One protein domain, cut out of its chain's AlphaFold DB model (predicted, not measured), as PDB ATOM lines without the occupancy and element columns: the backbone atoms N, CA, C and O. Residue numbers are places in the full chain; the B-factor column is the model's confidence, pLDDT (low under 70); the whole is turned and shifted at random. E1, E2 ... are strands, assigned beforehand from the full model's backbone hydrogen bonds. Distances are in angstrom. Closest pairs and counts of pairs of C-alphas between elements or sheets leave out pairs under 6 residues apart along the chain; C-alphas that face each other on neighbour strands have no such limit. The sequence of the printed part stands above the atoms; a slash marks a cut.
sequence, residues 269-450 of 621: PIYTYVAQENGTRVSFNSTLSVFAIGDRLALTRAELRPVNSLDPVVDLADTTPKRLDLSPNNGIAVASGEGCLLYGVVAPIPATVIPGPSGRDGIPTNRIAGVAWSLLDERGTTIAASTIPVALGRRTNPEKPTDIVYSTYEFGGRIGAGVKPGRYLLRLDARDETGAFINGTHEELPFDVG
ATOM      1  N   PRO A 269     297.370 375.339 288.320       89.00
ATOM      2  CA  PRO A 269     296.127 375.757 288.975       89.00
ATOM      3  C   PRO A 269     296.091 377.261 289.285       89.00
ATOM      4  O   PRO A 269     295.064 377.928 289.135       89.00
ATOM      5  N   ILE A 270     297.238 377.797 289.705       87.25
ATOM      6  CA  ILE A 270     297.493 379.225 289.889       87.25
ATOM      7  C   ILE A 270     298.795 379.526 289.165       87.25
ATOM      8  O   ILE A 270     299.835 378.965 289.510       87.25
ATOM      9  N   TYR A 271     298.746 380.421 288.185       87.25
ATOM     10  CA  TYR A 271     299.925 380.811 287.425       87.25
ATOM     11  C   TYR A 271     300.381 382.206 287.844       87.25
ATOM     12  O   TYR A 271     299.562 383.111 288.015       87.25
ATOM     13  N   THR A 272     301.690 382.386 288.025       87.94
ATOM     14  CA  THR A 272     302.285 383.676 288.390       87.94
ATOM     15  C   THR A 272     303.542 383.931 287.569       87.94
ATOM     16  O   THR A 272     304.396 383.056 287.484       87.94
ATOM     17  N   TYR A 273     303.679 385.130 286.997       90.44
ATOM     18  CA  TYR A 273     304.849 385.513 286.202       90.44
ATOM     19  C   TYR A 273     305.201 386.994 286.352       90.44
ATOM     20  O   TYR A 273     304.417 387.784 286.880       90.44
ATOM     21  N   VAL A 274     306.393 387.364 285.884       92.44
ATOM     22  CA  VAL A 274     306.849 388.755 285.782       92.44
ATOM     23  C   VAL A 274     306.675 389.220 284.338       92.44
ATOM     24  O   VAL A 274     307.277 388.654 283.426       92.44
ATOM     25  N   ALA A 275     305.844 390.237 284.119       91.06
ATOM     26  CA  ALA A 275     305.575 390.763 282.787       91.06
ATOM     27  C   ALA A 275     306.813 391.460 282.208       91.06
ATOM     28  O   ALA A 275     307.382 392.356 282.829       91.06
ATOM     29  N   GLN A 276     307.210 391.080 280.994       89.50
ATOM     30  CA  GLN A 276     308.387 391.647 280.324       89.50
ATOM     31  C   GLN A 276     308.272 393.148 280.035       89.50
ATOM     32  O   GLN A 276     309.278 393.848 280.047       89.50
ATOM     33  N   GLU A 277     307.059 393.650 279.803       86.75
ATOM     34  CA  GLU A 277     306.817 395.046 279.416       86.75
ATOM     35  C   GLU A 277     307.125 396.048 280.537       86.75
ATOM     36  O   GLU A 277     307.581 397.155 280.266       86.75
ATOM     37  N   ASN A 278     306.857 395.680 281.793       89.88
ATOM     38  CA  ASN A 278     306.913 396.614 282.923       89.88
ATOM     39  C   ASN A 278     307.454 396.010 284.233       89.88
ATOM     40  O   ASN A 278     307.494 396.703 285.247       89.88
ATOM     41  N   GLY A 279     307.839 394.731 284.243       89.75
ATOM     42  CA  GLY A 279     308.360 394.038 285.424       89.75
ATOM     43  C   GLY A 279     307.317 393.728 286.505       89.75
ATOM     44  O   GLY A 279     307.683 393.296 287.597       89.75
ATOM     45  N   THR A 280     306.025 393.935 286.243       93.12
ATOM     46  CA  THR A 280     304.967 393.694 287.234       93.12
ATOM     47  C   THR A 280     304.733 392.201 287.411       93.12
ATOM     48  O   THR A 280     304.651 391.453 286.435       93.12
ATOM     49  N   ARG A 281     304.575 391.760 288.662       90.44
ATOM     50  CA  ARG A 281     304.166 390.389 288.973       90.44
ATOM     51  C   ARG A 281     302.657 390.244 288.758       90.44
ATOM     52  O   ARG A 281     301.874 390.916 289.425       90.44
ATOM     53  N   VAL A 282     302.258 389.367 287.844       88.06
ATOM     54  CA  VAL A 282     300.860 389.070 287.502       88.06
ATOM     55  C   VAL A 282     300.534 387.658 287.970       88.06
ATOM     56  O   VAL A 282     301.316 386.739 287.737       88.06
ATOM     57  N   SER A 283     299.390 387.484 288.631       88.12
ATOM     58  CA  SER A 283     298.906 386.183 289.097       88.12
ATOM     59  C   SER A 283     297.444 386.004 288.721       88.12
ATOM     60  O   SER A 283     296.654 386.944 288.839       88.12
ATOM     61  N   PHE A 284     297.083 384.812 288.263       84.62
ATOM     62  CA  PHE A 284     295.707 384.480 287.927       84.62
ATOM     63  C   PHE A 284     295.415 383.000 288.152       84.62
ATOM     64  O   PHE A 284     296.296 382.139 288.191       84.62
ATOM     65  N   ASN A 285     294.126 382.725 288.305       86.25
ATOM     66  CA  ASN A 285     293.597 381.383 288.435       86.25
ATOM     67  C   ASN A 285     293.428 380.766 287.053       86.25
ATOM     68  O   ASN A 285     292.753 381.352 286.206       86.25
ATOM     69  N   SER A 286     293.999 379.585 286.842       87.94
ATOM     70  CA  SER A 286     293.750 378.860 285.607       87.94
ATOM     71  C   SER A 286     292.382 378.197 285.635       87.94
ATOM     72  O   SER A 286     291.902 377.744 286.678       87.94
ATOM     73  N   THR A 287     291.748 378.153 284.472       86.44
ATOM     74  CA  THR A 287     290.493 377.445 284.262       86.44
ATOM     75  C   THR A 287     290.766 375.966 284.047       86.44
ATOM     76  O   THR A 287     291.696 375.595 283.326       86.44
ATOM     77  N   LEU A 288     289.943 375.124 284.665       87.44
ATOM     78  CA  LEU A 288     289.937 373.696 284.389       87.44
ATOM     79  C   LEU A 288     289.322 373.455 283.007       87.44
ATOM     80  O   LEU A 288     288.361 374.122 282.627       87.44
ATOM     81  N   SER A 289     289.915 372.559 282.234       90.19
ATOM     82  CA  SER A 289     289.489 372.174 280.888       90.19
ATOM     83  C   SER A 289     289.490 370.655 280.772       90.19
ATOM     84  O   SER A 289     290.218 369.983 281.501       90.19
ATOM     85  N   VAL A 290     288.681 370.130 279.856       91.38
ATOM     86  CA  VAL A 290     288.562 368.693 279.587       91.38
ATOM     87  C   VAL A 290     289.123 368.372 278.211       91.38
ATOM     88  O   VAL A 290     288.981 369.171 277.285       91.38
ATOM     89  N   PHE A 291     289.733 367.200 278.064       87.69
ATOM     90  CA  PHE A 291     290.002 366.656 276.736       87.69
ATOM     91  C   PHE A 291     288.680 366.357 276.025       87.69
ATOM     92  O   PHE A 291     287.774 365.760 276.610       87.69
ATOM     93  N   ALA A 292     288.562 366.766 274.761       78.88
ATOM     94  CA  ALA A 292     287.454 366.315 273.935       78.88
ATOM     95  C   ALA A 292     287.602 364.813 273.652       78.88
ATOM     96  O   ALA A 292     288.706 364.268 273.632       78.88
ATOM     97  N   ILE A 293     286.481 364.127 273.427       77.06
ATOM     98  CA  ILE A 293     286.496 362.693 273.120       77.06
ATOM     99  C   ILE A 293     287.334 362.460 271.857       77.06
ATOM    100  O   ILE A 293     286.993 362.955 270.785       77.06
ATOM    101  N   GLY A 294     288.398 361.668 271.992       78.81
ATOM    102  CA  GLY A 294     289.326 361.343 270.907       78.81
ATOM    103  C   GLY A 294     290.581 362.217 270.854       78.81
ATOM    104  O   GLY A 294     291.555 361.782 270.241       78.81
ATOM    105  N   ASP A 295     290.598 363.365 271.536       86.25
ATOM    106  CA  ASP A 295     291.786 364.211 271.663       86.25
ATOM    107  C   ASP A 295     292.683 363.726 272.806       86.25
ATOM    108  O   ASP A 295     292.226 363.211 273.828       86.25
ATOM    109  N   ARG A 296     293.993 363.903 272.634       94.00
ATOM    110  CA  ARG A 296     295.014 363.463 273.594       94.00
ATOM    111  C   ARG A 296     296.159 364.439 273.791       94.00
ATOM    112  O   ARG A 296     296.990 364.181 274.654       94.00
ATOM    113  N   LEU A 297     296.233 365.519 273.020       96.12
ATOM    114  CA  LEU A 297     297.207 366.593 273.197       96.12
ATOM    115  C   LEU A 297     296.468 367.910 273.421       96.12
ATOM    116  O   LEU A 297     295.546 368.224 272.683       96.12
ATOM    117  N   ALA A 298     296.875 368.679 274.429       95.88
ATOM    118  CA  ALA A 298     296.399 370.042 274.611       95.88
ATOM    119  C   ALA A 298     297.569 370.972 274.937       95.88
ATOM    120  O   ALA A 298     298.362 370.713 275.849       95.88
ATOM    121  N   LEU A 299     297.677 372.074 274.194       96.31
ATOM    122  CA  LEU A 299     298.629 373.141 274.490       96.31
ATOM    123  C   LEU A 299     298.057 374.038 275.585       96.31
ATOM    124  O   LEU A 299     296.895 374.432 275.537       96.31
ATOM    125  N   THR A 300     298.880 374.364 276.579       95.50
ATOM    126  CA  THR A 300     298.440 375.151 277.740       95.50
ATOM    127  C   THR A 300     298.980 376.573 277.707       95.50
ATOM    128  O   THR A 300     298.294 377.527 278.053       95.50
ATOM    129  N   ARG A 301     300.226 376.766 277.281       95.44
ATOM    130  CA  ARG A 301     300.795 378.111 277.152       95.44
ATOM    131  C   ARG A 301     302.051 378.121 276.304       95.44
ATOM    132  O   ARG A 301     302.761 377.117 276.224       95.44
ATOM    133  N   ALA A 302     302.376 379.292 275.769       95.56
ATOM    134  CA  ALA A 302     303.718 379.613 275.311       95.56
ATOM    135  C   ALA A 302     304.317 380.741 276.163       95.56
ATOM    136  O   ALA A 302     303.687 381.770 276.411       95.56
ATOM    137  N   GLU A 303     305.548 380.545 276.630       94.50
ATOM    138  CA  GLU A 303     306.330 381.569 277.324       94.50
ATOM    139  C   GLU A 303     307.398 382.111 276.379       94.50
ATOM    140  O   GLU A 303     308.274 381.369 275.924       94.50
ATOM    141  N   LEU A 304     307.332 383.413 276.099       93.25
ATOM    142  CA  LEU A 304     308.277 384.101 275.229       93.25
ATOM    143  C   LEU A 304     309.215 384.948 276.080       93.25
ATOM    144  O   LEU A 304     308.772 385.780 276.875       93.25
ATOM    145  N   ARG A 305     310.515 384.673 275.970       91.31
ATOM    146  CA  ARG A 305     311.553 385.268 276.824       91.31
ATOM    147  C   ARG A 305     312.930 385.210 276.161       91.31
ATOM    148  O   ARG A 305     313.083 384.487 275.176       91.31
ATOM    149  N   PRO A 306     313.953 385.920 276.669       87.50
ATOM    150  CA  PRO A 306     315.296 385.885 276.092       87.50
ATOM    151  C   PRO A 306     315.851 384.460 275.931       87.50
ATOM    152  O   PRO A 306     315.724 383.630 276.833       87.50
ATOM    153  N   VAL A 307     316.505 384.179 274.798       80.75
ATOM    154  CA  VAL A 307     316.964 382.822 274.414       80.75
ATOM    155  C   VAL A 307     317.882 382.169 275.459       80.75
ATOM    156  O   VAL A 307     317.825 380.959 275.677       80.75
ATOM    157  N   ASN A 308     318.700 382.960 276.148       79.50
ATOM    158  CA  ASN A 308     319.605 382.499 277.207       79.50
ATOM    159  C   ASN A 308     318.892 382.087 278.511       79.50
ATOM    160  O   ASN A 308     319.544 381.559 279.406       79.50
ATOM    161  N   SER A 309     317.579 382.303 278.617       76.50
ATOM    162  CA  SER A 309     316.776 382.032 279.818       76.50
ATOM    163  C   SER A 309     315.745 380.910 279.639       76.50
ATOM    164  O   SER A 309     314.847 380.756 280.458       76.50
ATOM    165  N   LEU A 310     315.837 380.110 278.571       80.06
ATOM    166  CA  LEU A 310     314.830 379.097 278.243       80.06
ATOM    167  C   LEU A 310     314.982 377.807 279.078       80.06
ATOM    168  O   LEU A 310     315.399 376.783 278.552       80.06
ATOM    169  N   ASP A 311     314.646 377.801 280.362       84.38
ATOM    170  CA  ASP A 311     314.576 376.556 281.151       84.38
ATOM    171  C   ASP A 311     313.176 375.915 281.013       84.38
ATOM    172  O   ASP A 311     312.203 376.554 281.412       84.38
ATOM    173  N   PRO A 312     313.008 374.711 280.428       88.69
ATOM    174  CA  PRO A 312     311.708 374.040 280.305       88.69
ATOM    175  C   PRO A 312     311.238 373.399 281.628       88.69
ATOM    176  O   PRO A 312     310.635 372.328 281.633       88.69
ATOM    177  N   VAL A 313     311.538 374.039 282.756       90.50
ATOM    178  CA  VAL A 313     311.113 373.640 284.098       90.50
ATOM    179  C   VAL A 313     310.084 374.645 284.586       90.50
ATOM    180  O   VAL A 313     310.299 375.855 284.508       90.50
ATOM    181  N   VAL A 314     308.973 374.148 285.126       90.44
ATOM    182  CA  VAL A 314     308.044 375.010 285.858       90.44
ATOM    183  C   VAL A 314     308.660 375.325 287.206       90.44
ATOM    184  O   VAL A 314     308.811 374.440 288.045       90.44
ATOM    185  N   ASP A 315     308.977 376.592 287.426       88.50
ATOM    186  CA  ASP A 315     309.528 377.078 288.681       88.50
ATOM    187  C   ASP A 315     308.643 378.199 289.234       88.50
ATOM    188  O   ASP A 315     308.496 379.259 288.625       88.50
ATOM    189  N   LEU A 316     308.029 377.957 290.397       83.19
ATOM    190  CA  LEU A 316     307.152 378.936 291.053       83.19
ATOM    191  C   LEU A 316     307.917 380.177 291.553       83.19
ATOM    192  O   LEU A 316     307.302 381.211 291.845       83.19
ATOM    193  N   ALA A 317     309.246 380.081 291.654       85.31
ATOM    194  CA  ALA A 317     310.141 381.172 292.004       85.31
ATOM    195  C   ALA A 317     310.748 381.874 290.774       85.31
ATOM    196  O   ALA A 317     311.532 382.806 290.953       85.31
ATOM    197  N   ASP A 318     310.385 381.486 289.544       87.19
ATOM    198  CA  ASP A 318     310.901 382.132 288.334       87.19
ATOM    199  C   ASP A 318     310.499 383.616 288.287       87.19
ATOM    200  O   ASP A 318     309.323 383.979 288.181       87.19
ATOM    201  N   THR A 319     311.500 384.490 288.371       88.56
ATOM    202  CA  THR A 319     311.348 385.948 288.269       88.56
ATOM    203  C   THR A 319     311.759 386.489 286.905       88.56
ATOM    204  O   THR A 319     311.715 387.702 286.695       88.56
ATOM    205  N   THR A 320     312.138 385.616 285.968       90.69
ATOM    206  CA  THR A 320     312.546 386.012 284.622       90.69
ATOM    207  C   THR A 320     311.391 386.743 283.935       90.69
ATOM    208  O   THR A 320     310.311 386.158 283.785       90.69
ATOM    209  N   PRO A 321     311.598 387.994 283.482       91.81
ATOM    210  CA  PRO A 321     310.586 388.711 282.723       91.81
ATOM    211  C   PRO A 321     310.232 387.956 281.439       91.81
ATOM    212  O   PRO A 321     311.120 387.527 280.700       91.81
ATOM    213  N   LYS A 322     308.934 387.778 281.189       92.69
ATOM    214  CA  LYS A 322     308.418 387.028 280.037       92.69
ATOM    215  C   LYS A 322     307.097 387.598 279.522       92.69
ATOM    216  O   LYS A 322     306.346 388.239 280.267       92.69
ATOM    217  N   ARG A 323     306.811 387.354 278.247       92.38
ATOM    218  CA  ARG A 323     305.472 387.461 277.657       92.38
ATOM    219  C   ARG A 323     304.801 386.094 277.712       92.38
ATOM    220  O   ARG A 323     305.435 385.076 277.445       92.38
ATOM    221  N   LEU A 324     303.525 386.088 278.067       92.19
ATOM    222  CA  LEU A 324     302.736 384.873 278.214       92.19
ATOM    223  C   LEU A 324     301.640 384.843 277.153       92.19
ATOM    224  O   LEU A 324     300.869 385.796 277.049       92.19
ATOM    225  N   ASP A 325     301.568 383.748 276.408       92.19
ATOM    226  CA  ASP A 325     300.470 383.432 275.501       92.19
ATOM    227  C   ASP A 325     299.674 382.247 276.065       92.19
ATOM    228  O   ASP A 325     300.218 381.162 276.276       92.19
ATOM    229  N   LEU A 326     298.391 382.481 276.348       90.44
ATOM    230  CA  LEU A 326     297.451 381.505 276.914       90.44
ATOM    231  C   LEU A 326     296.536 380.881 275.858       90.44
ATOM    232  O   LEU A 326     295.606 380.151 276.191       90.44
ATOM    233  N   SER A 327     296.735 381.202 274.584       87.50
ATOM    234  CA  SER A 327     295.972 380.624 273.480       87.50
ATOM    235  C   SER A 327     296.899 380.243 272.328       87.50
ATOM    236  O   SER A 327     296.646 380.647 271.191       87.50
ATOM    237  N   PRO A 328     297.946 379.432 272.594       90.69
ATOM    238  CA  PRO A 328     298.971 379.115 271.601       90.69
ATOM    239  C   PRO A 328     298.394 378.479 270.330       90.69
ATOM    240  O   PRO A 328     298.939 378.698 269.257       90.69
ATOM    241  N   ASN A 329     297.259 377.775 270.410       85.69
ATOM    242  CA  ASN A 329     296.576 377.176 269.252       85.69
ATOM    243  C   ASN A 329     296.181 378.197 268.167       85.69
ATOM    244  O   ASN A 329     296.008 377.823 267.011       85.69
ATOM    245  N   ASN A 330     296.061 379.484 268.507       86.50
ATOM    246  CA  ASN A 330     295.755 380.543 267.538       86.50
ATOM    247  C   ASN A 330     296.990 381.019 266.753       86.50
ATOM    248  O   ASN A 330     296.873 381.878 265.877       86.50
ATOM    249  N   GLY A 331     298.160 380.465 267.059       90.06
ATOM    250  CA  GLY A 331     299.446 380.843 266.500       90.06
ATOM    251  C   GLY A 331     300.319 381.585 267.507       90.06
ATOM    252  O   GLY A 331     299.828 382.245 268.417       90.06
ATOM    253  N   ILE A 332     301.635 381.476 267.329       93.62
ATOM    254  CA  ILE A 332     302.636 382.018 268.256       93.62
ATOM    255  C   ILE A 332     303.518 383.029 267.523       93.62
ATOM    256  O   ILE A 332     304.067 382.728 266.464       93.62
ATOM    257  N   ALA A 333     303.708 384.210 268.117       91.56
ATOM    258  CA  ALA A 333     304.541 385.278 267.559       91.56
ATOM    259  C   ALA A 333     305.755 385.592 268.451       91.56
ATOM    260  O   ALA A 333     305.630 386.240 269.498       91.56
ATOM    261  N   VAL A 334     306.939 385.174 268.000       91.25
ATOM    262  CA  VAL A 334     308.230 385.339 268.680       91.25
ATOM    263  C   VAL A 334     308.936 386.601 268.189       91.25
ATOM    264  O   VAL A 334     309.268 386.720 267.006       91.25
ATOM    265  N   ALA A 335     309.205 387.550 269.090       87.38
ATOM    266  CA  ALA A 335     309.899 388.779 268.718       87.38
ATOM    267  C   ALA A 335     311.403 388.540 268.501       87.38
ATOM    268  O   ALA A 335     311.987 387.551 268.947       87.38
ATOM    269  N   SER A 336     312.066 389.482 267.825       82.12
ATOM    270  CA  SER A 336     313.518 389.424 267.637       82.12
ATOM    271  C   SER A 336     314.249 389.392 268.987       82.12
ATOM    272  O   SER A 336     314.086 390.296 269.801       82.12
ATOM    273  N   GLY A 337     315.088 388.374 269.202       80.12
ATOM    274  CA  GLY A 337     315.848 388.177 270.446       80.12
ATOM    275  C   GLY A 337     315.128 387.351 271.522       80.12
ATOM    276  O   GLY A 337     315.754 386.982 272.518       80.12
ATOM    277  N   GLU A 338     313.856 387.010 271.314       87.88
ATOM    278  CA  GLU A 338     313.120 386.061 272.150       87.88
ATOM    279  C   GLU A 338     313.284 384.625 271.630       87.88
ATOM    280  O   GLU A 338     313.583 384.378 270.463       87.88
ATOM    281  N   GLY A 339     313.073 383.661 272.518       90.81
ATOM    282  CA  GLY A 339     312.754 382.286 272.167       90.81
ATOM    283  C   GLY A 339     311.415 381.878 272.771       90.81
ATOM    284  O   GLY A 339     310.865 382.584 273.616       90.81
ATOM    285  N   CYS A 340     310.906 380.725 272.339       94.25
ATOM    286  CA  CYS A 340     309.617 380.193 272.762       94.25
ATOM    287  C   CYS A 340     309.802 378.922 273.595       94.25
ATOM    288  O   CYS A 340     310.466 377.979 273.155       94.25
ATOM    289  N   LEU A 341     309.182 378.873 274.774       95.31
ATOM    290  CA  LEU A 341     308.900 377.629 275.485       95.31
ATOM    291  C   LEU A 341     307.429 377.290 275.314       95.31
ATOM    292  O   LEU A 341     306.575 378.027 275.795       95.31
ATOM    293  N   LEU A 342     307.151 376.179 274.645       96.69
ATOM    294  CA  LEU A 342     305.802 375.657 274.494       96.69
ATOM    295  C   LEU A 342     305.535 374.612 275.573       96.69
ATOM    296  O   LEU A 342     306.358 373.717 275.773       96.69
ATOM    297  N   TYR A 343     304.386 374.722 276.231       97.25
ATOM    298  CA  TYR A 343     303.929 373.794 277.255       97.25
ATOM    299  C   TYR A 343     302.592 373.170 276.873       97.25
ATOM    300  O   TYR A 343     301.754 373.794 276.217       97.25
ATOM    301  N   GLY A 344     302.374 371.955 277.357       96.88
ATOM    302  CA  GLY A 344     301.119 371.251 277.177       96.88
ATOM    303  C   GLY A 344     301.019 370.004 278.037       96.88
ATOM    304  O   GLY A 344     301.892 369.695 278.853       96.88
ATOM    305  N   VAL A 345     299.916 369.303 277.841       97.38
ATOM    306  CA  VAL A 345     299.521 368.103 278.573       97.38
ATOM    307  C   VAL A 345     299.029 367.054 277.587       97.38
ATOM    308  O   VAL A 345     298.517 367.390 276.516       97.38
ATOM    309  N   VAL A 346     299.213 365.787 277.938       97.38
ATOM    310  CA  VAL A 346     298.746 364.647 277.157       97.38
ATOM    311  C   VAL A 346     297.935 363.680 278.009       97.38
ATOM    312  O   VAL A 346     298.260 363.462 279.174       97.38
ATOM    313  N   ALA A 347     296.903 363.076 277.426       94.88
ATOM    314  CA  ALA A 347     296.119 362.042 278.097       94.88
ATOM    315  C   ALA A 347     296.841 360.677 278.084       94.88
ATOM    316  O   ALA A 347     297.630 360.406 277.170       94.88
ATOM    317  N   PRO A 348     296.588 359.788 279.066       93.69
ATOM    318  CA  PRO A 348     297.051 358.404 279.016       93.69
ATOM    319  C   PRO A 348     296.651 357.712 277.708       93.69
ATOM    320  O   PRO A 348     295.663 358.081 277.078       93.69
ATOM    321  N   ILE A 349     297.411 356.692 277.311       92.81
ATOM    322  CA  ILE A 349     297.090 355.831 276.164       92.81
ATOM    323  C   ILE A 349     296.815 354.406 276.644       92.81
ATOM    324  O   ILE A 349     297.352 354.004 277.682       92.81
ATOM    325  N   PRO A 350     296.029 353.619 275.890       89.31
ATOM    326  CA  PRO A 350     295.908 352.192 276.144       89.31
ATOM    327  C   PRO A 350     297.282 351.508 276.161       89.31
ATOM    328  O   PRO A 350     298.070 351.632 275.223       89.31
ATOM    329  N   ALA A 351     297.562 350.774 277.235       90.12
ATOM    330  CA  ALA A 351     298.785 350.004 277.433       90.12
ATOM    331  C   ALA A 351     298.476 348.729 278.233       90.12
ATOM    332  O   ALA A 351     297.401 348.586 278.810       90.12
ATOM    333  N   THR A 352     299.420 347.787 278.284       91.50
ATOM    334  CA  THR A 352     299.337 346.695 279.264       91.50
ATOM    335  C   THR A 352     299.784 347.220 280.626       91.50
ATOM    336  O   THR A 352     300.534 348.191 280.707       91.50
ATOM    337  N   VAL A 353     299.331 346.591 281.707       91.50
ATOM    338  CA  VAL A 353     299.784 346.902 283.065       91.50
ATOM    339  C   VAL A 353     300.517 345.695 283.619       91.50
ATOM    340  O   VAL A 353     299.966 344.596 283.655       91.50
ATOM    341  N   ILE A 354     301.760 345.902 284.043       89.62
ATOM    342  CA  ILE A 354     302.564 344.878 284.715       89.62
ATOM    343  C   ILE A 354     302.610 345.134 286.222       89.62
ATOM    344  O   ILE A 354     302.458 346.280 286.651       89.62
ATOM    345  N   PRO A 355     302.856 344.100 287.042       85.38
ATOM    346  CA  PRO A 355     303.129 344.295 288.458       85.38
ATOM    347  C   PRO A 355     304.344 345.205 288.671       85.38
ATOM    348  O   PRO A 355     305.384 345.046 288.031       85.38
ATOM    349  N   GLY A 356     304.220 346.157 289.588       76.19
ATOM    350  CA  GLY A 356     305.289 347.071 289.957       76.19
ATOM    351  C   GLY A 356     306.401 346.385 290.768       76.19
ATOM    352  O   GLY A 356     306.187 345.314 291.337       76.19
ATOM    353  N   PRO A 357     307.583 347.023 290.916       60.88
ATOM    354  CA  PRO A 357     308.779 346.451 291.551       60.88
ATOM    355  C   PRO A 357     308.584 345.973 292.989       60.88
ATOM    356  O   PRO A 357     309.386 345.203 293.504       60.88
ATOM    357  N   SER A 358     307.550 346.476 293.657       58.19
ATOM    358  CA  SER A 358     307.236 346.122 295.037       58.19
ATOM    359  C   SER A 358     306.035 345.176 295.162       58.19
ATOM    360  O   SER A 358     305.620 344.881 296.278       58.19
ATOM    361  N   GLY A 359     305.464 344.713 294.040       60.09
ATOM    362  CA  GLY A 359     304.232 343.914 294.001       60.09
ATOM    363  C   GLY A 359     302.990 344.674 294.475       60.09
ATOM    364  O   GLY A 359     301.929 344.081 294.627       60.09
ATOM    365  N   ARG A 360     303.151 345.975 294.742       58.84
ATOM    366  CA  ARG A 360     302.141 346.849 295.331       58.84
ATOM    367  C   ARG A 360     301.260 347.440 294.250       58.84
ATOM    368  O   ARG A 360     300.060 347.351 294.364       58.84
ATOM    369  N   ASP A 361     301.839 347.915 293.156       74.38
ATOM    370  CA  ASP A 361     301.104 348.742 292.207       74.38
ATOM    371  C   ASP A 361     301.136 348.163 290.784       74.38
ATOM    372  O   ASP A 361     301.899 347.241 290.497       74.38
ATOM    373  N   GLY A 362     300.338 348.714 289.872       85.44
ATOM    374  CA  GLY A 362     300.423 348.469 288.436       85.44
ATOM    375  C   GLY A 362     301.297 349.509 287.730       85.44
ATOM    376  O   GLY A 362     301.195 350.704 287.974       85.44
ATOM    377  N   ILE A 363     302.159 349.075 286.816       88.75
ATOM    378  CA  ILE A 363     302.938 349.978 285.965       88.75
ATOM    379  C   ILE A 363     302.452 349.832 284.525       88.75
ATOM    380  O   ILE A 363     302.561 348.736 283.966       88.75
ATOM    381  N   PRO A 364     301.930 350.909 283.908       91.38
ATOM    382  CA  PRO A 364     301.680 350.929 282.474       91.38
ATOM    383  C   PRO A 364     302.969 350.623 281.703       91.38
ATOM    384  O   PRO A 364     304.007 351.229 281.961       91.38
ATOM    385  N   THR A 365     302.913 349.682 280.760       91.69
ATOM    386  CA  THR A 365     304.073 349.233 279.968       91.69
ATOM    387  C   THR A 365     304.452 350.183 278.839       91.69
ATOM    388  O   THR A 365     305.456 349.954 278.178       91.69
ATOM    389  N   ASN A 366     303.595 351.155 278.535       92.88
ATOM    390  CA  ASN A 366     303.797 352.158 277.499       92.88
ATOM    391  C   ASN A 366     303.036 353.429 277.897       92.88
ATOM    392  O   ASN A 366     302.086 353.379 278.684       92.88
ATOM    393  N   ARG A 367     303.443 354.564 277.336       92.94
ATOM    394  CA  ARG A 367     302.783 355.863 277.484       92.94
ATOM    395  C   ARG A 367     303.182 356.778 276.333       92.94
ATOM    396  O   ARG A 367     304.099 356.475 275.576       92.94
ATOM    397  N   ILE A 368     302.558 357.948 276.258       96.06
ATOM    398  CA  ILE A 368     303.089 359.037 275.438       96.06
ATOM    399  C   ILE A 368     304.410 359.501 276.065       96.06
ATOM    400  O   ILE A 368     304.439 359.985 277.197       96.06
ATOM    401  N   ALA A 369     305.508 359.312 275.336       96.12
ATOM    402  CA  ALA A 369     306.866 359.554 275.809       96.12
ATOM    403  C   ALA A 369     307.417 360.907 275.346       96.12
ATOM    404  O   ALA A 369     308.250 361.507 276.031       96.12
ATOM    405  N   GLY A 370     306.944 361.410 274.203       97.62
ATOM    406  CA  GLY A 370     307.393 362.683 273.653       97.62
ATOM    407  C   GLY A 370     306.394 363.321 272.696       97.62
ATOM    408  O   GLY A 370     305.556 362.642 272.114       97.62
ATOM    409  N   VAL A 371     306.513 364.632 272.509       98.31
ATOM    410  CA  VAL A 371     305.811 365.403 271.479       98.31
ATOM    411  C   VAL A 371     306.841 365.845 270.448       98.31
ATOM    412  O   VAL A 371     307.696 366.692 270.725       98.31
ATOM    413  N   ALA A 372     306.809 365.223 269.273       97.25
ATOM    414  CA  ALA A 372     307.635 365.626 268.147       97.25
ATOM    415  C   ALA A 372     307.096 366.940 267.587       97.25
ATOM    416  O   ALA A 372     305.889 367.093 267.440       97.25
ATOM    417  N   TRP A 373     307.983 367.876 267.266       97.31
ATOM    418  CA  TRP A 373     307.607 369.115 266.604       97.31
ATOM    419  C   TRP A 373     308.467 369.369 265.380       97.31
ATOM    420  O   TRP A 373     309.647 369.012 265.346       97.31
ATOM    421  N   SER A 374     307.883 370.048 264.400       96.62
ATOM    422  CA  SER A 374     308.592 370.541 263.227       96.62
ATOM    423  C   SER A 374     308.081 371.915 262.820       96.62
ATOM    424  O   SER A 374     306.880 372.159 262.862       96.62
ATOM    425  N   LEU A 375     308.990 372.786 262.398       96.62
ATOM    426  CA  LEU A 375     308.678 374.043 261.731       96.62
ATOM    427  C   LEU A 375     308.806 373.840 260.225       96.62
ATOM    428  O   LEU A 375     309.874 373.450 259.742       96.62
ATOM    429  N   LEU A 376     307.722 374.095 259.504       96.19
ATOM    430  CA  LEU A 376     307.657 374.014 258.055       96.19
ATOM    431  C   LEU A 376     307.649 375.427 257.467       96.19
ATOM    432  O   LEU A 376     306.957 376.307 257.977       96.19
ATOM    433  N   ASP A 377     308.422 375.649 256.408       93.75
ATOM    434  CA  ASP A 377     308.327 376.878 255.616       93.75
ATOM    435  C   ASP A 377     307.061 376.898 254.736       93.75
ATOM    436  O   ASP A 377     306.301 375.930 254.676       93.75
ATOM    437  N   GLU A 378     306.836 377.995 254.009       90.12
ATOM    438  CA  GLU A 378     305.680 378.162 253.109       90.12
ATOM    439  C   GLU A 378     305.589 377.098 251.996       90.12
ATOM    440  O   GLU A 378     304.549 376.952 251.356       90.12
ATOM    441  N   ARG A 379     306.671 376.349 251.740       91.38
ATOM    442  CA  ARG A 379     306.718 375.258 250.756       91.38
ATOM    443  C   ARG A 379     306.482 373.887 251.394       91.38
ATOM    444  O   ARG A 379     306.545 372.883 250.688       91.38
ATOM    445  N   GLY A 380     306.237 373.831 252.704       90.44
ATOM    446  CA  GLY A 380     306.107 372.592 253.466       90.44
ATOM    447  C   GLY A 380     307.446 371.916 253.774       90.44
ATOM    448  O   GLY A 380     307.467 370.747 254.154       90.44
ATOM    449  N   THR A 381     308.574 372.612 253.609       94.62
ATOM    450  CA  THR A 381     309.897 372.056 253.919       94.62
ATOM    451  C   THR A 381     310.156 372.177 255.411       94.62
ATOM    452  O   THR A 381     310.107 373.278 255.959       94.62
ATOM    453  N   THR A 382     310.483 371.072 256.080       95.94
ATOM    454  CA  THR A 382     310.914 371.109 257.482       95.94
ATOM    455  C   THR A 382     312.260 371.822 257.605       95.94
ATOM    456  O   THR A 382     313.279 371.326 257.125       95.94
ATOM    457  N   ILE A 383     312.273 372.971 258.276       95.56
ATOM    458  CA  ILE A 383     313.483 373.774 258.506       95.56
ATOM    459  C   ILE A 383     314.104 373.546 259.887       95.56
ATOM    460  O   ILE A 383     315.289 373.803 260.090       95.56
ATOM    461  N   ALA A 384     313.309 373.065 260.841       94.38
ATOM    462  CA  ALA A 384     313.742 372.693 262.179       94.38
ATOM    463  C   ALA A 384     312.774 371.654 262.739       94.38
ATOM    464  O   ALA A 384     311.574 371.730 262.485       94.38
ATOM    465  N   ALA A 385     313.284 370.700 263.506       95.31
ATOM    466  CA  ALA A 385     312.468 369.722 264.205       95.31
ATOM    467  C   ALA A 385     313.202 369.221 265.445       95.31
ATOM    468  O   ALA A 385     314.435 369.227 265.493       95.31
ATOM    469  N   SER A 386     312.445 368.789 266.443       95.12
ATOM    470  CA  SER A 386     312.972 368.089 267.611       95.12
ATOM    471  C   SER A 386     311.840 367.326 268.301       95.12
ATOM    472  O   SER A 386     310.733 367.206 267.781       95.12
ATOM    473  N   THR A 387     312.105 366.765 269.472       95.56
ATOM    474  CA  THR A 387     311.101 366.105 270.304       95.56
ATOM    475  C   THR A 387     311.200 366.639 271.721       95.56
ATOM    476  O   THR A 387     312.288 366.724 272.290       95.56
ATOM    477  N   ILE A 388     310.057 367.024 272.280       96.62
ATOM    478  CA  ILE A 388     309.936 367.421 273.679       96.62
ATOM    479  C   ILE A 388     309.589 366.167 274.478       96.62
ATOM    480  O   ILE A 388     308.588 365.529 274.157       96.62
ATOM    481  N   PRO A 389     310.364 365.791 275.505       96.38
ATOM    482  CA  PRO A 389     309.975 364.684 276.366       96.38
ATOM    483  C   PRO A 389     308.710 365.045 277.156       96.38
ATOM    484  O   PRO A 389     308.608 366.136 277.721       96.38
ATOM    485  N   VAL A 390     307.772 364.103 277.251       97.00
ATOM    486  CA  VAL A 390     306.659 364.186 278.207       97.00
ATOM    487  C   VAL A 390     307.185 363.718 279.559       97.00
ATOM    488  O   VAL A 390     307.125 362.542 279.922       97.00
ATOM    489  N   ALA A 391     307.834 364.643 280.249       93.75
ATOM    490  CA  ALA A 391     308.418 364.469 281.568       93.75
ATOM    491  C   ALA A 391     308.693 365.862 282.150       93.75
ATOM    492  O   ALA A 391     309.847 366.208 282.411       93.75
ATOM    493  N   LEU A 392     307.669 366.714 282.255       93.94
ATOM    494  CA  LEU A 392     307.871 368.099 282.674       93.94
ATOM    495  C   LEU A 392     308.448 368.150 284.091       93.94
ATOM    496  O   LEU A 392     307.854 367.632 285.038       93.94
ATOM    497  N   GLY A 393     309.614 368.782 284.219       92.06
ATOM    498  CA  GLY A 393     310.235 369.075 285.503       92.06
ATOM    499  C   GLY A 393     309.527 370.241 286.188       92.06
ATOM    500  O   GLY A 393     309.251 371.268 285.567       92.06
ATOM    501  N   ARG A 394     309.235 370.086 287.477       89.62
ATOM    502  CA  ARG A 394     308.464 371.035 288.285       89.62
ATOM    503  C   ARG A 394     309.176 371.272 289.618       89.62
ATOM    504  O   ARG A 394     309.524 370.319 290.312       89.62
ATOM    505  N   ARG A 395     309.383 372.537 289.983       88.88
ATOM    506  CA  ARG A 395     309.926 372.999 291.271       88.88
ATOM    507  C   ARG A 395     308.817 373.720 292.026       88.88
ATOM    508  O   ARG A 395     308.524 374.889 291.784       88.88
ATOM    509  N   THR A 396     308.161 372.992 292.921       81.06
ATOM    510  CA  THR A 396     306.977 373.489 293.636       81.06
ATOM    511  C   THR A 396     307.285 374.015 295.036       81.06
ATOM    512  O   THR A 396     306.437 374.692 295.610       81.06
ATOM    513  N   ASN A 397     308.473 373.737 295.586       82.12
ATOM    514  CA  ASN A 397     308.913 374.267 296.877       82.12
ATOM    515  C   ASN A 397     309.982 375.361 296.682       82.12
ATOM    516  O   ASN A 397     311.141 375.026 296.426       82.12
ATOM    517  N   PRO A 398     309.637 376.650 296.863       76.81
ATOM    518  CA  PRO A 398     310.593 377.750 296.756       76.81
ATOM    519  C   PRO A 398     311.742 377.685 297.772       76.81
ATOM    520  O   PRO A 398     312.812 378.224 297.513       76.81
ATOM    521  N   GLU A 399     311.550 377.019 298.915       82.88
ATOM    522  CA  GLU A 399     312.593 376.828 299.933       82.88
ATOM    523  C   GLU A 399     313.592 375.723 299.551       82.88
ATOM    524  O   GLU A 399     314.674 375.633 300.129       82.88
ATOM    525  N   LYS A 400     313.246 374.880 298.567       83.50
ATOM    526  CA  LYS A 400     314.094 373.806 298.030       83.50
ATOM    527  C   LYS A 400     314.145 373.863 296.497       83.50
ATOM    528  O   LYS A 400     313.701 372.931 295.829       83.50
ATOM    529  N   PRO A 401     314.705 374.935 295.911       74.81
ATOM    530  CA  PRO A 401     314.654 375.176 294.466       74.81
ATOM    531  C   PRO A 401     315.442 374.145 293.638       74.81
ATOM    532  O   PRO A 401     315.286 374.067 292.424       74.81
ATOM    533  N   THR A 402     316.289 373.328 294.263       82.12
ATOM    534  CA  THR A 402     317.011 372.238 293.591       82.12
ATOM    535  C   THR A 402     316.177 370.967 293.426       82.12
ATOM    536  O   THR A 402     316.561 370.093 292.650       82.12
ATOM    537  N   ASP A 403     315.045 370.849 294.127       85.06
ATOM    538  CA  ASP A 403     314.207 369.653 294.100       85.06
ATOM    539  C   ASP A 403     313.289 369.695 292.871       85.06
ATOM    540  O   ASP A 403     312.259 370.373 292.852       85.06
ATOM    541  N   ILE A 404     313.675 368.962 291.826       88.44
ATOM    542  CA  ILE A 404     312.880 368.813 290.604       88.44
ATOM    543  C   ILE A 404     312.014 367.561 290.701       88.44
ATOM    544  O   ILE A 404     312.477 366.464 291.015       88.44
ATOM    545  N   VAL A 405     310.742 367.737 290.370       88.19
ATOM    546  CA  VAL A 405     309.728 366.693 290.325       88.19
ATOM    547  C   VAL A 405     309.274 366.493 288.888       88.19
ATOM    548  O   VAL A 405     308.898 367.457 288.235       88.19
ATOM    549  N   TYR A 406     309.274 365.256 288.399       90.81
ATOM    550  CA  TYR A 406     308.851 364.956 287.031       90.81
ATOM    551  C   TYR A 406     307.381 364.525 286.968       90.81
ATOM    552  O   TYR A 406     306.984 363.577 287.652       90.81
ATOM    553  N   SER A 407     306.603 365.209 286.125       92.19
ATOM    554  CA  SER A 407     305.225 364.857 285.770       92.19
ATOM    555  C   SER A 407     305.190 364.074 284.458       92.19
ATOM    556  O   SER A 407     305.834 364.457 283.486       92.19
ATOM    557  N   THR A 408     304.450 362.969 284.420       91.88
ATOM    558  CA  THR A 408     304.441 362.020 283.286       91.88
ATOM    559  C   THR A 408     303.454 362.333 282.170       91.88
ATOM    560  O   THR A 408     303.525 361.690 281.123       91.88
ATOM    561  N   TYR A 409     302.575 363.311 282.376       95.00
ATOM    562  CA  TYR A 409     301.544 363.714 281.411       95.00
ATOM    563  C   TYR A 409     301.715 365.148 280.925       95.00
ATOM    564  O   TYR A 409     300.904 365.643 280.158       95.00
ATOM    565  N   GLU A 410     302.780 365.822 281.338       96.00
ATOM    566  CA  GLU A 410     303.041 367.207 280.972       96.00
ATOM    567  C   GLU A 410     304.357 367.310 280.209       96.00
ATOM    568  O   GLU A 410     305.306 366.556 280.453       96.00
ATOM    569  N   PHE A 411     304.432 368.284 279.309       96.94
ATOM    570  CA  PHE A 411     305.646 368.605 278.575       96.94
ATOM    571  C   PHE A 411     305.876 370.114 278.519       96.94
ATOM    572  O   PHE A 411     304.954 370.925 278.596       96.94
ATOM    573  N   GLY A 412     307.145 370.477 278.375       95.81
ATOM    574  CA  GLY A 412     307.609 371.844 278.199       95.81
ATOM    575  C   GLY A 412     308.891 371.804 277.391       95.81
ATOM    576  O   GLY A 412     309.783 371.010 277.687       95.81
ATOM    577  N   GLY A 413     308.992 372.605 276.335       94.00
ATOM    578  CA  GLY A 413     310.134 372.504 275.438       94.00
ATOM    579  C   GLY A 413     310.387 373.740 274.603       94.00
ATOM    580  O   GLY A 413     309.502 374.547 274.337       94.00
ATOM    581  N   ARG A 414     311.649 373.885 274.199       93.56
ATOM    582  CA  ARG A 414     312.121 375.006 273.387       93.56
ATOM    583  C   ARG A 414     311.695 374.807 271.937       93.56
ATOM    584  O   ARG A 414     312.048 373.792 271.340       93.56
ATOM    585  N   ILE A 415     311.024 375.803 271.372       91.44
ATOM    586  CA  ILE A 415     310.658 375.865 269.955       91.44
ATOM    587  C   ILE A 415     311.353 377.067 269.314       91.44
ATOM    588  O   ILE A 415     311.407 378.154 269.893       91.44
ATOM    589  N   GLY A 416     311.894 376.881 268.108       76.00
ATOM    590  CA  GLY A 416     312.326 377.996 267.257       76.00
ATOM    591  C   GLY A 416     313.592 378.749 267.693       76.00
ATOM    592  O   GLY A 416     313.910 379.782 267.105       76.00
ATOM    593  N   ALA A 417     314.347 378.267 268.686       74.38
ATOM    594  CA  ALA A 417     315.600 378.905 269.096       74.38
ATOM    595  C   ALA A 417     316.627 378.894 267.943       74.38
ATOM    596  O   ALA A 417     317.029 377.832 267.474       74.38
ATOM    597  N   GLY A 418     317.053 380.078 267.493       77.56
ATOM    598  CA  GLY A 418     318.009 380.227 266.387       77.56
ATOM    599  C   GLY A 418     317.404 380.111 264.982       77.56
ATOM    600  O   GLY A 418     318.149 380.106 264.002       77.56
ATOM    601  N   VAL A 419     316.074 380.043 264.860       85.88
ATOM    602  CA  VAL A 419     315.382 380.084 263.564       85.88
ATOM    603  C   VAL A 419     315.400 381.509 263.007       85.88
ATOM    604  O   VAL A 419     315.263 382.487 263.744       85.88
ATOM    605  N   LYS A 420     315.607 381.641 261.692       88.56
ATOM    606  CA  LYS A 420     315.626 382.949 261.021       88.56
ATOM    607  C   LYS A 420     314.237 383.600 261.054       88.56
ATOM    608  O   LYS A 420     313.245 382.873 260.996       88.56
ATOM    609  N   PRO A 421     314.151 384.942 261.059       90.06
ATOM    610  CA  PRO A 421     312.880 385.633 260.900       90.06
ATOM    611  C   PRO A 421     312.107 385.147 259.672       90.06
ATOM    612  O   PRO A 421     312.694 384.971 258.603       90.06
ATOM    613  N   GLY A 422     310.809 384.920 259.833       90.00
ATOM    614  CA  GLY A 422     309.951 384.320 258.815       90.00
ATOM    615  C   GLY A 422     308.618 383.851 259.390       90.00
ATOM    616  O   GLY A 422     308.409 383.912 260.603       90.00
ATOM    617  N   ARG A 423     307.733 383.398 258.500       91.94
ATOM    618  CA  ARG A 423     306.469 382.743 258.845       91.94
ATOM    619  C   ARG A 423     306.613 381.247 258.645       91.94
ATOM    620  O   ARG A 423     307.106 380.817 257.601       91.94
ATOM    621  N   TYR A 424     306.180 380.478 259.629       94.50
ATOM    622  CA  TYR A 424     306.286 379.028 259.620       94.50
ATOM    623  C   TYR A 424     304.978 378.393 260.079       94.50
ATOM    624  O   TYR A 424     304.155 379.024 260.741       94.50
ATOM    625  N   LEU A 425     304.809 377.121 259.744       95.75
ATOM    626  CA  LEU A 425     303.802 376.259 260.344       95.75
ATOM    627  C   LEU A 425     304.489 375.393 261.399       95.75
ATOM    628  O   LEU A 425     305.431 374.669 261.079       95.75
ATOM    629  N   LEU A 426     304.044 375.470 262.650       97.00
ATOM    630  CA  LEU A 426     304.441 374.528 263.688       97.00
ATOM    631  C   LEU A 426     303.493 373.336 263.646       97.00
ATOM    632  O   LEU A 426     302.300 373.489 263.883       97.00
ATOM    633  N   ARG A 427     304.049 372.158 263.376       96.62
ATOM    634  CA  ARG A 427     303.365 370.871 263.489       96.62
ATOM    635  C   ARG A 427     303.826 370.150 264.746       96.62
ATOM    636  O   ARG A 427     305.029 370.137 265.018       96.62
ATOM    637  N   LEU A 428     302.896 369.527 265.460       97.56
ATOM    638  CA  LEU A 428     303.136 368.706 266.644       97.56
ATOM    639  C   LEU A 428     302.492 367.329 266.465       97.56
ATOM    640  O   LEU A 428     301.371 367.236 265.982       97.56
ATOM    641  N   ASP A 429     303.200 366.281 266.877       95.56
ATOM    642  CA  ASP A 429     302.742 364.892 266.837       95.56
ATOM    643  C   ASP A 429     303.273 364.144 268.063       95.56
ATOM    644  O   ASP A 429     304.493 364.002 268.225       95.56
ATOM    645  N   ALA A 430     302.401 363.615 268.921       97.62
ATOM    646  CA  ALA A 430     302.865 362.834 270.060       97.62
ATOM    647  C   ALA A 430     303.295 361.417 269.655       97.62
ATOM    648  O   ALA A 430     302.784 360.812 268.706       97.62
ATOM    649  N   ARG A 431     304.274 360.901 270.396       97.00
ATOM    650  CA  ARG A 431     304.939 359.624 270.167       97.00
ATOM    651  C   ARG A 431     304.962 358.799 271.443       97.00
ATOM    652  O   ARG A 431     305.190 359.341 272.527       97.00
ATOM    653  N   ASP A 432     304.739 357.500 271.308       95.94
ATOM    654  CA  ASP A 432     304.899 356.564 272.419       95.94
ATOM    655  C   ASP A 432     306.371 356.203 272.681       95.94
ATOM    656  O   ASP A 432     307.282 356.746 272.049       95.94
ATOM    657  N   GLU A 433     306.621 355.283 273.615       94.38
ATOM    658  CA  GLU A 433     307.979 354.852 273.974       94.38
ATOM    659  C   GLU A 433     308.723 354.141 272.828       94.38
ATOM    660  O   GLU A 433     309.953 354.074 272.843       94.38
ATOM    661  N   THR A 434     308.010 353.655 271.807       94.94
ATOM    662  CA  THR A 434     308.594 353.035 270.606       94.94
ATOM    663  C   THR A 434     308.845 354.037 269.474       94.94
ATOM    664  O   THR A 434     309.494 353.702 268.482       94.94
ATOM    665  N   GLY A 435     308.349 355.271 269.611       94.38
ATOM    666  CA  GLY A 435     308.359 356.291 268.562       94.38
ATOM    667  C   GLY A 435     307.154 356.223 267.614       94.38
ATOM    668  O   GLY A 435     307.125 356.942 266.607       94.38
ATOM    669  N   ALA A 436     306.151 355.392 267.902       95.25
ATOM    670  CA  ALA A 436     304.935 355.303 267.103       95.25
ATOM    671  C   ALA A 436     304.057 356.546 267.300       95.25
ATOM    672  O   ALA A 436     304.018 357.129 268.379       95.25
ATOM    673  N   PHE A 437     303.362 356.971 266.239       95.25
ATOM    674  CA  PHE A 437     302.414 358.087 266.304       95.25
ATOM    675  C   PHE A 437     301.188 357.737 267.148       95.25
ATOM    676  O   PHE A 437     300.675 356.621 267.060       95.25
ATOM    677  N   ILE A 438     300.685 358.719 267.896       96.50
ATOM    678  CA  ILE A 438     299.489 358.575 268.721       96.50
ATOM    679  C   ILE A 438     298.342 359.395 268.143       96.50
ATOM    680  O   ILE A 438     298.428 360.613 268.003       96.50
ATOM    681  N   ASN A 439     297.239 358.723 267.825       90.19
ATOM    682  CA  ASN A 439     296.061 359.385 267.277       90.19
ATOM    683  C   ASN A 439     295.463 360.408 268.261       90.19
ATOM    684  O   ASN A 439     295.528 360.206 269.475       90.19
ATOM    685  N   GLY A 440     294.871 361.480 267.728       89.94
ATOM    686  CA  GLY A 440     294.308 362.571 268.535       89.94
ATOM    687  C   GLY A 440     295.350 363.533 269.110       89.94
ATOM    688  O   GLY A 440     295.061 364.258 270.056       89.94
ATOM    689  N   THR A 441     296.586 363.509 268.595       95.81
ATOM    690  CA  THR A 441     297.686 364.366 269.085       95.81
ATOM    691  C   THR A 441     298.310 365.260 268.019       95.81
ATOM    692  O   THR A 441     299.345 365.872 268.268       95.81
ATOM    693  N   HIS A 442     297.717 365.303 266.827       93.12
ATOM    694  CA  HIS A 442     298.219 366.120 265.733       93.12
ATOM    695  C   HIS A 442     297.709 367.555 265.866       93.12
ATOM    696  O   HIS A 442     296.501 367.764 265.867       93.12
ATOM    697  N   GLU A 443     298.621 368.520 265.921       94.06
ATOM    698  CA  GLU A 443     298.296 369.950 265.937       94.06
ATOM    699  C   GLU A 443     299.118 370.683 264.879       94.06
ATOM    700  O   GLU A 443     300.314 370.426 264.720       94.06
ATOM    701  N   GLU A 444     298.495 371.636 264.185       94.06
ATOM    702  CA  GLU A 444     299.166 372.544 263.258       94.06
ATOM    703  C   GLU A 444     298.735 373.980 263.530       94.06
ATOM    704  O   GLU A 444     297.548 374.300 263.516       94.06
ATOM    705  N   LEU A 445     299.707 374.862 263.752       94.62
ATOM    706  CA  LEU A 445     299.436 376.260 264.066       94.62
ATOM    707  C   LEU A 445     300.486 377.205 263.464       94.62
ATOM    708  O   LEU A 445     301.641 376.814 263.267       94.62
ATOM    709  N   PRO A 446     300.121 378.468 263.181       95.00
ATOM    710  CA  PRO A 446     301.078 379.473 262.732       95.00
ATOM    711  C   PRO A 446     302.193 379.723 263.759       95.00
ATOM    712  O   PRO A 446     301.950 379.776 264.964       95.00
ATOM    713  N   PHE A 447     303.419 379.928 263.285       94.06
ATOM    714  CA  PHE A 447     304.573 380.261 264.115       94.06
ATOM    715  C   PHE A 447     305.440 381.318 263.428       94.06
ATOM    716  O   PHE A 447     306.165 381.032 262.472       94.06
ATOM    717  N   ASP A 448     305.385 382.544 263.934       92.00
ATOM    718  CA  ASP A 448     306.053 383.699 263.343       92.00
ATOM    719  C   ASP A 448     307.288 384.101 264.154       92.00
ATOM    720  O   ASP A 448     307.240 384.216 265.380       92.00
ATOM    721  N   VAL A 449     308.403 384.363 263.466       90.25
ATOM    722  CA  VAL A 449     309.671 384.781 264.082       90.25
ATOM    723  C   VAL A 449     310.110 386.138 263.537       90.25
ATOM    724  O   VAL A 449     310.189 386.344 262.327       90.25
ATOM    725  N   GLY A 450     310.476 387.060 264.428       76.50
ATOM    726  CA  GLY A 450     311.283 388.243 264.109       76.50
ATOM    727  C   GLY A 450     310.567 389.398 263.402       76.50
ATOM    728  O   GLY A 450     311.221 390.376 263.045       76.50
TER     729      GLY A 450
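AT A GLANCE: This is residues 269 to 450 of the 621 residues of the protein "Carbohydrate-binding protein" of Methanoregulaceae archaeon (UniProt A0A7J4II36). Two strongly twisted sheets, E2 E1 E6 E4 E8 E15 and E7 E17 E16 E11 E12, make a sandwich that is only partly face to face, for the hairpin E1 and E2 lies away from the second sheet. A thin hairpin, E9 and E10, sticks out from one end as an arm, and a small sheet, E5 E13 E14, sits by the edge strand E15. The printed part has 182 residues with 17 named strands, E1 to E17 along the chain, and no named helix: the class is all strand. Both large sheets, in the orders just given, are mixed, as is the small sheet, while E9 and E10 are antiparallel. The whole is compact, with a radius of gyration of the C-alphas of 17.3 A and spans of 53 by 48 by 28 A.

HOW THE PARTS SIT: Start at the first residues, where E1, residues 270 to 275, and E2, residues 281 to 285, form a hairpin with N 273 and O 282 3.0 A apart, within hydrogen-bond range. E1 and E6, residues 321 to 325, meet only at a point, where C-alphas 274 and 321 face each other at 4.8 A. E6 is antiparallel to E4, residues 297 to 306, with N 304 and O 323 at 2.9 A. E4 bends by 52 degrees at residue 300 and is antiparallel to E8, residues 338 to 346, with N 341 and O 303 at 2.9 A. E8 is antiparallel to the edge strand E15, residues 410 to 415, with N 413 and O 342 at 2.9 A. In the second sheet, look at the edge strand E7, residues 332 to 334, parallel to E17, residues 443 to 449, with N 334 and O 448 at 2.8 A. E17 forms a hairpin with E16, residues 422 to 432, with N 426 and O 445 at 2.8 A. E16 is antiparallel to E11, residues 368 to 376, with N 372 and O 429 at 2.8 A. E11 and E12, residues 382 to 389, form a hairpin with N 373 and O 386 at 2.9 A. The two sheets form a sandwich, face to face, with their strands at 36 degrees; the closest C-alphas of E12 and E15 are Ile 388 and Gly 413, 5.4 A apart. E12 runs on, at 56 degrees, into E13, residues 392 to 395, which is parallel to E5, residues 313 to 315, with N 314 and O 393 at 2.9 A. E13 forms a hairpin with E14, residues 405 to 407, with N 394 and O 405 at 2.8 A. E3, residues 288 to 290, pairs with no named strand. E9, residues 353 to 355, and E10, residues 362 to 364, form a hairpin with N 354 and O 363 at 2.9 A, and both are apart from the other named strands.

IN THESE COORDINATES: Find C-alpha 270 at (297.493, 379.225, 289.889), where E1 begins. E4 covers 26.6 A from first to last C-alpha, E8 26.3 A, E11 23.4 A and E12 20.0 A. E16, the longest strand by residues, runs 31.3 A from C-alpha 422 at (309.951, 384.320, 258.815). E17 runs 18.8 A and ends at C-alpha 449, (309.671, 384.781, 264.082).

THE WHOLE: The two C-alphas farthest apart are those of Gly 359 and Pro 421, at 54.0 A. The printed part has no cut, and no link is long. The mean pLDDT of the printed part is 89.8, and residues 357 to 360, between E9 and E10, are under 70.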